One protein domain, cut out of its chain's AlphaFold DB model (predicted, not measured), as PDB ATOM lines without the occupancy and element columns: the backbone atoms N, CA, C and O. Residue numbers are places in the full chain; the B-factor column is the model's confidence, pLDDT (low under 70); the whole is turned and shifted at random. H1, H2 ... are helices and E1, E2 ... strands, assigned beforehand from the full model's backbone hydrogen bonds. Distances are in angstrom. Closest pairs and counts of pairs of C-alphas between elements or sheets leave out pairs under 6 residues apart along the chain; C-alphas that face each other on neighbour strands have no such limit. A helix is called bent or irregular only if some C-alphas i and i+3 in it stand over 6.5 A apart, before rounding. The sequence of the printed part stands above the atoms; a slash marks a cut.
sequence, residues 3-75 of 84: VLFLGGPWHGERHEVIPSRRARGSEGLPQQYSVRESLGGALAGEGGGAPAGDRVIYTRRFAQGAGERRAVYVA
ATOM      1  N   VAL A   3     158.091  95.302 194.970       88.50
ATOM      2  CA  VAL A   3     157.658  95.635 196.336       88.50
ATOM      3  C   VAL A   3     157.275  97.112 196.399       88.50
ATOM      4  O   VAL A   3     157.966  97.935 195.812       88.50
ATOM      5  N   LEU A   4     156.177  97.438 197.085       90.38
ATOM      6  CA  LEU A   4     155.723  98.819 197.290       90.38
ATOM      7  C   LEU A   4     156.572  99.515 198.361       90.38
ATOM      8  O   LEU A   4     156.807  98.933 199.426       90.38
ATOM      9  N   PHE A   5     156.976 100.753 198.089       91.19
ATOM     10  CA  PHE A   5     157.708 101.615 199.010       91.19
ATOM     11  C   PHE A   5     156.785 102.710 199.563       91.19
ATOM     12  O   PHE A   5     155.956 103.276 198.853       91.19
ATOM     13  N   LEU A   6     156.880 102.968 200.867       91.00
ATOM     14  CA  LEU A   6     156.026 103.901 201.599       91.00
ATOM     15  C   LEU A   6     156.889 104.902 202.371       91.00
ATOM     16  O   LEU A   6     157.604 104.515 203.294       91.00
ATOM     17  N   GLY A   7     156.764 106.178 202.012       88.75
ATOM     18  CA  GLY A   7     157.558 107.281 202.568       88.75
ATOM     19  C   GLY A   7     158.854 107.473 201.787       88.75
ATOM     20  O   GLY A   7     159.123 106.709 200.858       88.75
ATOM     21  N   GLY A   8     159.635 108.485 202.152       87.81
ATOM     22  CA  GLY A   8     160.892 108.801 201.475       87.81
ATOM     23  C   GLY A   8     160.749 109.064 199.961       87.81
ATOM     24  O   GLY A   8     159.656 109.375 199.480       87.81
ATOM     25  N   PRO A   9     161.844 108.932 199.187       85.44
ATOM     26  CA  PRO A   9     161.881 109.287 197.766       85.44
ATOM     27  C   PRO A   9     161.060 108.382 196.839       85.44
ATOM     28  O   PRO A   9     160.820 108.775 195.707       85.44
ATOM     29  N   TRP A  10     160.637 107.194 197.285       88.12
ATOM     30  CA  TRP A  10     159.895 106.215 196.470       88.12
ATOM     31  C   TRP A  10     158.472 105.982 196.982       88.12
ATOM     32  O   TRP A  10     157.899 104.899 196.831       88.12
ATOM     33  N   HIS A  11     157.898 106.969 197.666       88.88
ATOM     34  CA  HIS A  11     156.562 106.842 198.227       88.88
ATOM     35  C   HIS A  11     155.520 106.538 197.135       88.88
ATOM     36  O   HIS A  11     155.301 107.333 196.227       88.88
ATOM     37  N   GLY A  12     154.832 105.402 197.263       87.06
ATOM     38  CA  GLY A  12     153.800 104.972 196.316       87.06
ATOM     39  C   GLY A  12     154.343 104.225 195.095       87.06
ATOM     40  O   GLY A  12     153.554 103.739 194.285       87.06
ATOM     41  N   GLU A  13     155.662 104.067 194.979       89.31
ATOM     42  CA  GLU A  13     156.301 103.389 193.854       89.31
ATOM     43  C   GLU A  13     156.593 101.914 194.156       89.31
ATOM     44  O   GLU A  13     156.799 101.495 195.302       89.31
ATOM     45  N   ARG A  14     156.600 101.084 193.105       89.31
ATOM     46  CA  ARG A  14     156.938  99.657 193.202       89.31
ATOM     47  C   ARG A  14     158.284  99.415 192.543       89.31
ATOM     48  O   ARG A  14     158.382  99.494 191.324       89.31
ATOM     49  N   HIS A  15     159.279  99.022 193.329       86.88
ATOM     50  CA  HIS A  15     160.613  98.720 192.809       86.88
ATOM     51  C   HIS A  15     160.912  97.232 192.871       86.88
ATOM     52  O   HIS A  15     160.436  96.506 193.754       86.88
ATOM     53  N   GLU A  16     161.717  96.769 191.919       86.69
ATOM     54  CA  GLU A  16     162.255  95.425 191.965       86.69
ATOM     55  C   GLU A  16     163.281  95.295 193.096       86.69
ATOM     56  O   GLU A  16     164.312  95.960 193.126       86.69
ATOM     57  N   VAL A  17     163.001  94.376 194.016       84.31
ATOM     58  CA  VAL A  17     163.924  93.967 195.068       84.31
ATOM     59  C   VAL A  17     164.395  92.547 194.789       84.31
ATOM     60  O   VAL A  17     163.592  91.641 194.518       84.31
ATOM     61  N   ILE A  18     165.717  92.373 194.840       80.94
ATOM     62  CA  ILE A  18     166.397  91.097 194.633       80.94
ATOM     63  C   ILE A  18     166.255  90.264 195.916       80.94
ATOM     64  O   ILE A  18     166.721  90.696 196.976       80.94
ATOM     65  N   PRO A  19     165.620  89.081 195.860       73.94
ATOM     66  CA  PRO A  19     165.554  88.182 197.003       73.94
ATOM     67  C   PRO A  19     166.942  87.639 197.354       73.94
ATOM     68  O   PRO A  19     167.747  87.316 196.479       73.94
ATOM     69  N   SER A  20     167.213  87.465 198.642       70.94
ATOM     70  CA  SER A  20     168.366  86.713 199.120       70.94
ATOM     71  C   SER A  20     168.260  85.257 198.646       70.94
ATOM     72  O   SER A  20     167.214  84.620 198.771       70.94
ATOM     73  N   ARG A  21     169.372  84.728 198.117       61.09
ATOM     74  CA  ARG A  21     169.509  83.507 197.288       61.09
ATOM     75  C   ARG A  21     168.949  82.187 197.879       61.09
ATOM     76  O   ARG A  21     169.093  81.146 197.250       61.09
ATOM     77  N   ARG A  22     168.346  82.183 199.074       57.25
ATOM     78  CA  ARG A  22     167.887  80.971 199.783       57.25
ATOM     79  C   ARG A  22     166.404  80.923 200.158       57.25
ATOM     80  O   ARG A  22     165.969  79.880 200.628       57.25
ATOM     81  N   ALA A  23     165.621  81.977 199.944       56.81
ATOM     82  CA  ALA A  23     164.220  81.995 200.372       56.81
ATOM     83  C   ALA A  23     163.270  82.360 199.222       56.81
ATOM     84  O   ALA A  23     163.527  83.279 198.443       56.81
ATOM     85  N   ARG A  24     162.180  81.592 199.092       57.03
ATOM     86  CA  ARG A  24     161.115  81.811 198.101       57.03
ATOM     87  C   ARG A  24     160.072  82.783 198.660       57.03
ATOM     88  O   ARG A  24     159.746  82.739 199.840       57.03
ATOM     89  N   GLY A  25     159.523  83.633 197.795       63.72
ATOM     90  CA  GLY A  25     158.463  84.580 198.154       63.72
ATOM     91  C   GLY A  25     158.934  85.755 199.020       63.72
ATOM     92  O   GLY A  25     160.128  86.028 199.141       63.72
ATOM     93  N   SER A  26     157.979  86.465 199.625       65.31
ATOM     94  CA  SER A  26     158.214  87.680 200.424       65.31
ATOM     95  C   SER A  26     159.173  87.479 201.608       65.31
ATOM     96  O   SER A  26     159.755  88.447 202.104       65.31
ATOM     97  N   GLU A  27     159.342  86.237 202.067       68.06
ATOM     98  CA  GLU A  27     160.241  85.862 203.163       68.06
ATOM     99  C   GLU A  27     161.717  85.993 202.774       68.06
ATOM    100  O   GLU A  27     162.534  86.349 203.623       68.06
ATOM    101  N   GLY A  28     162.046  85.831 201.489       76.75
ATOM    102  CA  GLY A  28     163.414  85.965 200.986       76.75
ATOM    103  C   GLY A  28     163.876  87.381 200.695       76.75
ATOM    104  O   GLY A  28     165.011  87.570 200.279       76.75
ATOM    105  N   LEU A  29     163.030  88.384 200.907       83.75
ATOM    106  CA  LEU A  29     163.431  89.781 200.770       83.75
ATOM    107  C   LEU A  29     164.320  90.228 201.949       83.75
ATOM    108  O   LEU A  29     164.145  89.742 203.069       83.75
ATOM    109  N   PRO A  30     165.253  91.171 201.746       85.94
ATOM    110  CA  PRO A  30     166.076  91.687 202.835       85.94
ATOM    111  C   PRO A  30     165.233  92.459 203.862       85.94
ATOM    112  O   PRO A  30     164.245  93.109 203.520       85.94
ATOM    113  N   GLN A  31     165.612  92.423 205.141       87.94
ATOM    114  CA  GLN A  31     164.863  93.137 206.184       87.94
ATOM    115  C   GLN A  31     164.952  94.662 206.034       87.94
ATOM    116  O   GLN A  31     164.010  95.374 206.382       87.94
ATOM    117  N   GLN A  32     166.063  95.157 205.499       89.12
ATOM    118  CA  GLN A  32     166.290  96.569 205.234       89.12
ATOM    119  C   GLN A  32     166.648  96.755 203.765       89.12
ATOM    120  O   GLN A  32     167.342  95.929 203.173       89.12
ATOM    121  N   TYR A  33     166.159  97.843 203.191       87.69
ATOM    122  CA  TYR A  33     166.499  98.282 201.850       87.69
ATOM    123  C   TYR A  33     166.880  99.744 201.927       87.69
ATOM    124  O   TYR A  33     166.245 100.500 202.654       87.69
ATOM    125  N   SER A  34     167.910 100.168 201.213       85.88
ATOM    126  CA  SER A  34     168.354 101.547 201.331       85.88
ATOM    127  C   SER A  34     168.532 102.193 199.976       85.88
ATOM    128  O   SER A  34     169.135 101.615 199.075       85.88
ATOM    129  N   VAL A  35     168.043 103.418 199.879       82.62
ATOM    130  CA  VAL A  35     167.965 104.202 198.648       82.62
ATOM    131  C   VAL A  35     168.700 105.508 198.887       82.62
ATOM    132  O   VAL A  35     168.652 106.035 199.998       82.62
ATOM    133  N   ARG A  36     169.407 106.010 197.875       76.50
ATOM    134  CA  ARG A  36     169.982 107.358 197.930       76.50
ATOM    135  C   ARG A  36     168.894 108.371 197.576       76.50
ATOM    136  O   ARG A  36     168.155 108.127 196.635       76.50
ATOM    137  N   GLU A  37     168.778 109.479 198.294       68.06
ATOM    138  CA  GLU A  37     167.805 110.525 197.946       68.06
ATOM    139  C   GLU A  37     168.158 111.188 196.614       68.06
ATOM    140  O   GLU A  37     167.276 111.430 195.792       68.06
ATOM    141  N   SER A  38     169.451 111.398 196.353       59.03
ATOM    142  CA  SER A  38     169.924 112.099 195.152       59.03
ATOM    143  C   SER A  38     169.805 111.302 193.843       59.03
ATOM    144  O   SER A  38     169.897 111.868 192.756       59.03
ATOM    145  N   LEU A  39     169.617 109.983 193.910       53.91
ATOM    146  CA  LEU A  39     169.418 109.120 192.746       53.91
ATOM    147  C   LEU A  39     168.197 108.266 193.054       53.91
ATOM    148  O   LEU A  39     168.289 107.406 193.923       53.91
ATOM    149  N   GLY A  40     167.101 108.401 192.309       51.56
ATOM    150  CA  GLY A  40     165.977 107.451 192.338       51.56
ATOM    151  C   GLY A  40     166.349 106.031 191.860       51.56
ATOM    152  O   GLY A  40     165.570 105.389 191.166       51.56
ATOM    153  N   GLY A  41     167.555 105.546 192.178       49.41
ATOM    154  CA  GLY A  41     168.158 104.287 191.782       49.41
ATOM    155  C   GLY A  41     168.472 103.396 192.988       49.41
ATOM    156  O   GLY A  41     169.198 103.761 193.913       49.41
ATOM    157  N   ALA A  42     167.920 102.189 192.928       51.53
ATOM    158  CA  ALA A  42     168.186 101.040 193.782       51.53
ATOM    159  C   ALA A  42     169.677 100.685 193.848       51.53
ATOM    160  O   ALA A  42     170.217 100.151 192.882       51.53
ATOM    161  N   LEU A  43     170.339 100.883 194.993       60.28
ATOM    162  CA  LEU A  43     171.646 100.267 195.240       60.28
ATOM    163  C   LEU A  43     171.464  99.021 196.105       60.28
ATOM    164  O   LEU A  43     171.369  99.083 197.332       60.28
ATOM    165  N   ALA A  44     171.403  97.870 195.436       49.47
ATOM    166  CA  ALA A  44     171.535  96.579 196.083       49.47
ATOM    167  C   ALA A  44     173.001  96.372 196.496       49.47
ATOM    168  O   ALA A  44     173.858  96.139 195.651       49.47
ATOM    169  N   GLY A  45     173.267  96.404 197.800       50.41
ATOM    170  CA  GLY A  45     174.510  95.876 198.358       50.41
ATOM    171  C   GLY A  45     175.565  96.910 198.740       50.41
ATOM    172  O   GLY A  45     175.559  98.062 198.322       50.41
ATOM    173  N   GLU A  46     176.414  96.452 199.646       53.91
ATOM    174  CA  GLU A  46     177.442  97.165 200.392       53.91
ATOM    175  C   GLU A  46     178.499  97.836 199.500       53.91
ATOM    176  O   GLU A  46     178.943  97.265 198.510       53.91
ATOM    177  N   GLY A  47     178.956  99.025 199.906       50.88
ATOM    178  CA  GLY A  47     180.142  99.675 199.341       50.88
ATOM    179  C   GLY A  47     179.850 100.950 198.549       50.88
ATOM    180  O   GLY A  47     179.338 100.915 197.436       50.88
ATOM    181  N   GLY A  48     180.239 102.097 199.109       38.69
ATOM    182  CA  GLY A  48     180.305 103.366 198.382       38.69
ATOM    183  C   GLY A  48     179.939 104.552 199.262       38.69
ATOM    184  O   GLY A  48     178.755 104.856 199.415       38.69
ATOM    185  N   GLY A  49     180.962 105.198 199.832       45.94
ATOM    186  CA  GLY A  49     180.869 106.331 200.754       45.94
ATOM    187  C   GLY A  49     180.123 107.532 200.177       45.94
ATOM    188  O   GLY A  49     180.715 108.397 199.543       45.94
ATOM    189  N   ALA A  50     178.819 107.586 200.430       45.69
ATOM    190  CA  ALA A  50     178.041 108.816 200.411       45.69
ATOM    191  C   ALA A  50     177.901 109.309 201.863       45.69
ATOM    192  O   ALA A  50     177.847 108.469 202.770       45.69
ATOM    193  N   PRO A  51     177.859 110.632 202.114       46.94
ATOM    194  CA  PRO A  51     177.616 111.151 203.454       46.94
ATOM    195  C   PRO A  51     176.316 110.552 204.003       46.94
ATOM    196  O   PRO A  51     175.323 110.436 203.286       46.94
ATOM    197  N   ALA A  52     176.331 110.148 205.274       53.47
ATOM    198  CA  ALA A  52     175.254 109.391 205.921       53.47
ATOM    199  C   ALA A  52     173.871 110.084 205.901       53.47
ATOM    200  O   ALA A  52     172.883 109.452 206.259       53.47
ATOM    201  N   GLY A  53     173.799 111.352 205.478       58.16
ATOM    202  CA  GLY A  53     172.573 112.138 205.369       58.16
ATOM    203  C   GLY A  53     171.808 112.039 204.044       58.16
ATOM    204  O   GLY A  53     170.734 112.612 203.984       58.16
ATOM    205  N   ASP A  54     172.300 111.340 203.011       73.12
ATOM    206  CA  ASP A  54     171.611 111.240 201.699       73.12
ATOM    207  C   ASP A  54     170.940 109.868 201.477       73.12
ATOM    208  O   ASP A  54     170.703 109.452 200.346       73.12
ATOM    209  N   ARG A  55     170.720 109.075 202.534       80.50
ATOM    210  CA  ARG A  55     170.230 107.692 202.404       80.50
ATOM    211  C   ARG A  55     168.972 107.460 203.226       80.50
ATOM    212  O   ARG A  55     169.009 107.504 204.453       80.50
ATOM    213  N   VAL A  56     167.896 107.059 202.556       86.56
ATOM    214  CA  VAL A  56     166.683 106.568 203.215       86.56
ATOM    215  C   VAL A  56     166.788 105.062 203.404       86.56
ATOM    216  O   VAL A  56     166.958 104.303 202.447       86.56
ATOM    217  N   ILE A  57     166.685 104.620 204.658       90.00
ATOM    218  CA  ILE A  57     166.653 103.203 205.023       90.00
ATOM    219  C   ILE A  57     165.199 102.790 205.212       90.00
ATOM    220  O   ILE A  57     164.567 103.095 206.221       90.00
ATOM    221  N   TYR A  58     164.683 102.045 204.249       91.06
ATOM    222  CA  TYR A  58     163.386 101.413 204.340       91.06
ATOM    223  C   TYR A  58     163.470 100.105 205.121       91.06
ATOM    224  O   TYR A  58     164.371  99.286 204.932       91.06
ATOM    225  N   THR A  59     162.466  99.865 205.954       91.06
ATOM    226  CA  THR A  59     162.311  98.624 206.710       91.06
ATOM    227  C   THR A  59     161.198  97.787 206.098       91.06
ATOM    228  O   THR A  59     160.087  98.277 205.885       91.06
ATOM    229  N   ARG A  60     161.474  96.507 205.834       90.44
ATOM    230  CA  ARG A  60     160.471  95.566 205.338       90.44
ATOM    231  C   ARG A  60     159.402  95.344 206.405       90.44
ATOM    232  O   ARG A  60     159.694  94.882 207.511       90.44
ATOM    233  N   ARG A  61     158.156  95.612 206.046       88.75
ATOM    234  CA  ARG A  61     156.951  95.251 206.792       88.75
ATOM    235  C   ARG A  61     156.045  94.417 205.895       88.75
ATOM    236  O   ARG A  61     156.377  94.122 204.747       88.75
ATOM    237  N   PHE A  62     154.905  94.015 206.433       86.31
ATOM    238  CA  PHE A  62     153.906  93.268 205.690       86.31
ATOM    239  C   PHE A  62     152.573  93.995 205.773       86.31
ATOM    240  O   PHE A  62     152.116  94.314 206.868       86.31
ATOM    241  N   ALA A  63     151.983  94.253 204.614       82.12
ATOM    242  CA  ALA A  63     150.623  94.742 204.492       82.12
ATOM    243  C   ALA A  63     149.694  93.557 204.210       82.12
ATOM    244  O   ALA A  63     150.063  92.614 203.498       82.12
ATOM    245  N   GLN A  64     148.495  93.601 204.783       74.12
ATOM    246  CA  GLN A  64     147.446  92.621 204.533       74.12
ATOM    247  C   GLN A  64     146.410  93.267 203.613       74.12
ATOM    248  O   GLN A  64     145.740  94.218 204.012       74.12
ATOM    249  N   GLY A  65     146.310  92.778 202.377       65.12
ATOM    250  CA  GLY A  65     145.389  93.301 201.367       65.12
ATOM    251  C   GLY A  65     144.762  92.156 200.579       65.12
ATOM    252  O   GLY A  65     145.461  91.229 200.186       65.12
ATOM    253  N   ALA A  66     143.438  92.196 200.388       63.47
ATOM    254  CA  ALA A  66     142.669  91.204 199.621       63.47
ATOM    255  C   ALA A  66     142.944  89.723 199.991       63.47
ATOM    256  O   ALA A  66     142.937  88.850 199.130       63.47
ATOM    257  N   GLY A  67     143.203  89.438 201.272       69.81
ATOM    258  CA  GLY A  67     143.485  88.082 201.763       69.81
ATOM    259  C   GLY A  67     144.937  87.614 201.599       69.81
ATOM    260  O   GLY A  67     145.276  86.540 202.087       69.81
ATOM    261  N   GLU A  68     145.816  88.419 200.994       74.94
ATOM    262  CA  GLU A  68     147.225  88.081 200.779       74.94
ATOM    263  C   GLU A  68     148.162  88.974 201.612       74.94
ATOM    264  O   GLU A  68     147.965  90.186 201.753       74.94
ATOM    265  N   ARG A  69     149.215  88.366 202.174       80.12
ATOM    266  CA  ARG A  69     150.277  89.068 202.906       80.12
ATOM    267  C   ARG A  69     151.369  89.501 201.928       80.12
ATOM    268  O   ARG A  69     152.133  88.670 201.432       80.12
ATOM    269  N   ARG A  70     151.497  90.807 201.704       84.62
ATOM    270  CA  ARG A  70     152.480  91.387 200.774       84.62
ATOM    271  C   ARG A  70     153.569  92.128 201.531       84.62
ATOM    272  O   ARG A  70     153.283  92.845 202.485       84.62
ATOM    273  N   ALA A  71     154.823  91.948 201.124       88.12
ATOM    274  CA  ALA A  71     155.906  92.770 201.652       88.12
ATOM    275  C   ALA A  71     155.745  94.220 201.176       88.12
ATOM    276  O   ALA A  71     155.343  94.459 200.037       88.12
ATOM    277  N   VAL A  72     156.082  95.161 202.053       90.50
ATOM    278  CA  VAL A  72     156.197  96.595 201.763       90.50
ATOM    279  C   VAL A  72     157.457  97.131 202.431       90.50
ATOM    280  O   VAL A  72     157.837  96.651 203.499       90.50
ATOM    281  N   TYR A  73     158.111  98.113 201.829       91.38
ATOM    282  CA  TYR A  73     159.272  98.790 202.404       91.38
ATOM    283  C   TYR A  73     158.847 100.153 202.931       91.38
ATOM    284  O   TYR A  73     158.292 100.956 202.195       91.38
ATOM    285  N   VAL A  74     159.076 100.409 204.218       91.44
ATOM    286  CA  VAL A  74     158.576 101.608 204.901       91.44
ATOM    287  C   VAL A  74     159.743 102.466 205.362       91.44
ATOM    288  O   VAL A  74     160.602 101.978 206.099       91.44
ATOM    289  N   ALA A  75     159.777 103.718 204.916       91.44
ATOM    290  CA  ALA A  75     160.767 104.703 205.326       91.44
ATOM    291  C   ALA A  75     160.490 105.222 206.753       91.44
ATOM    292  O   ALA A  75     159.355 105.122 207.231       91.44
TER     293      ALA A  75
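AT A GLANCE: This is residues 3 to 75 of the 84 residues of an uncharacterized protein of Phytohabitans houttuyneae (UniProt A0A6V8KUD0). A single five-stranded sheet, strongly twisted and curled like part of a barrel, has the long, bent E4 pairing with E3 near one end and E5 near the other. The E4-E5 turn and the loop of residues 37 to 54 lie at opposite ends of the long axis, while a tiny helix, H1, only grazes the sheet. The printed part has 73 residues, 34 of them, under half, in named elements, in the order E1, E2, H1, E3, E4, E5; it is mostly strand. The sheet is mixed, ordered E2, E1, E5, E4, E3. The whole is compact, radius of gyration of the C-alphas 12.6 A, and only just flat, spanning 41 by 27 by 15 A.

IN THESE COORDINATES: E1, residues 3 to 6, begins with C-alpha 3 at (157.658, 95.635, 196.336). E2 is residues 14 to 16, H1 25 to 28 and E3 32 to 36, 13.5 A long. E4, residues 55 to 65, is 28.7 A long and bends by 53 degrees at residue 62. E5, residues 68 to 74, is 18.1 A long, with C-alpha 74 at (158.576, 101.608, 204.901).

HOW THE PARTS SIT: E1 and E2 form an antiparallel hairpin, N 3 to O 15 being 2.9 A. E1 and E5 are parallel, at 50 degrees, N 6 to O 73 being 2.8 A. E3, E4 and E5 form a meander, each strand the antiparallel neighbour of the one before, with hairpins E3-E4, N 58 to O 33 at 2.7 A, and E4-E5, N 61 to O 72 at 2.8 A. H1 only grazes the sheet with residues 25 to 27; the closest C-alphas of H1 and E5, Ser 26 and Ala 71, are 5.7 A apart. H1 is too short for an O i to N i+4 pair; its one O i to N i+3 pair is within range. E2 and E3, the edge strands, are apart.

THE WHOLE: The C-alphas farthest apart, Gly 49 and Gly 67, are 41.6 A apart. The printed part has no cut. The link E3 to E4 is long, 18 residues. Mean pLDDT of the printed part is 74.6; residues 21 to 27, 37 to 53 and 65 to 67 are under 70.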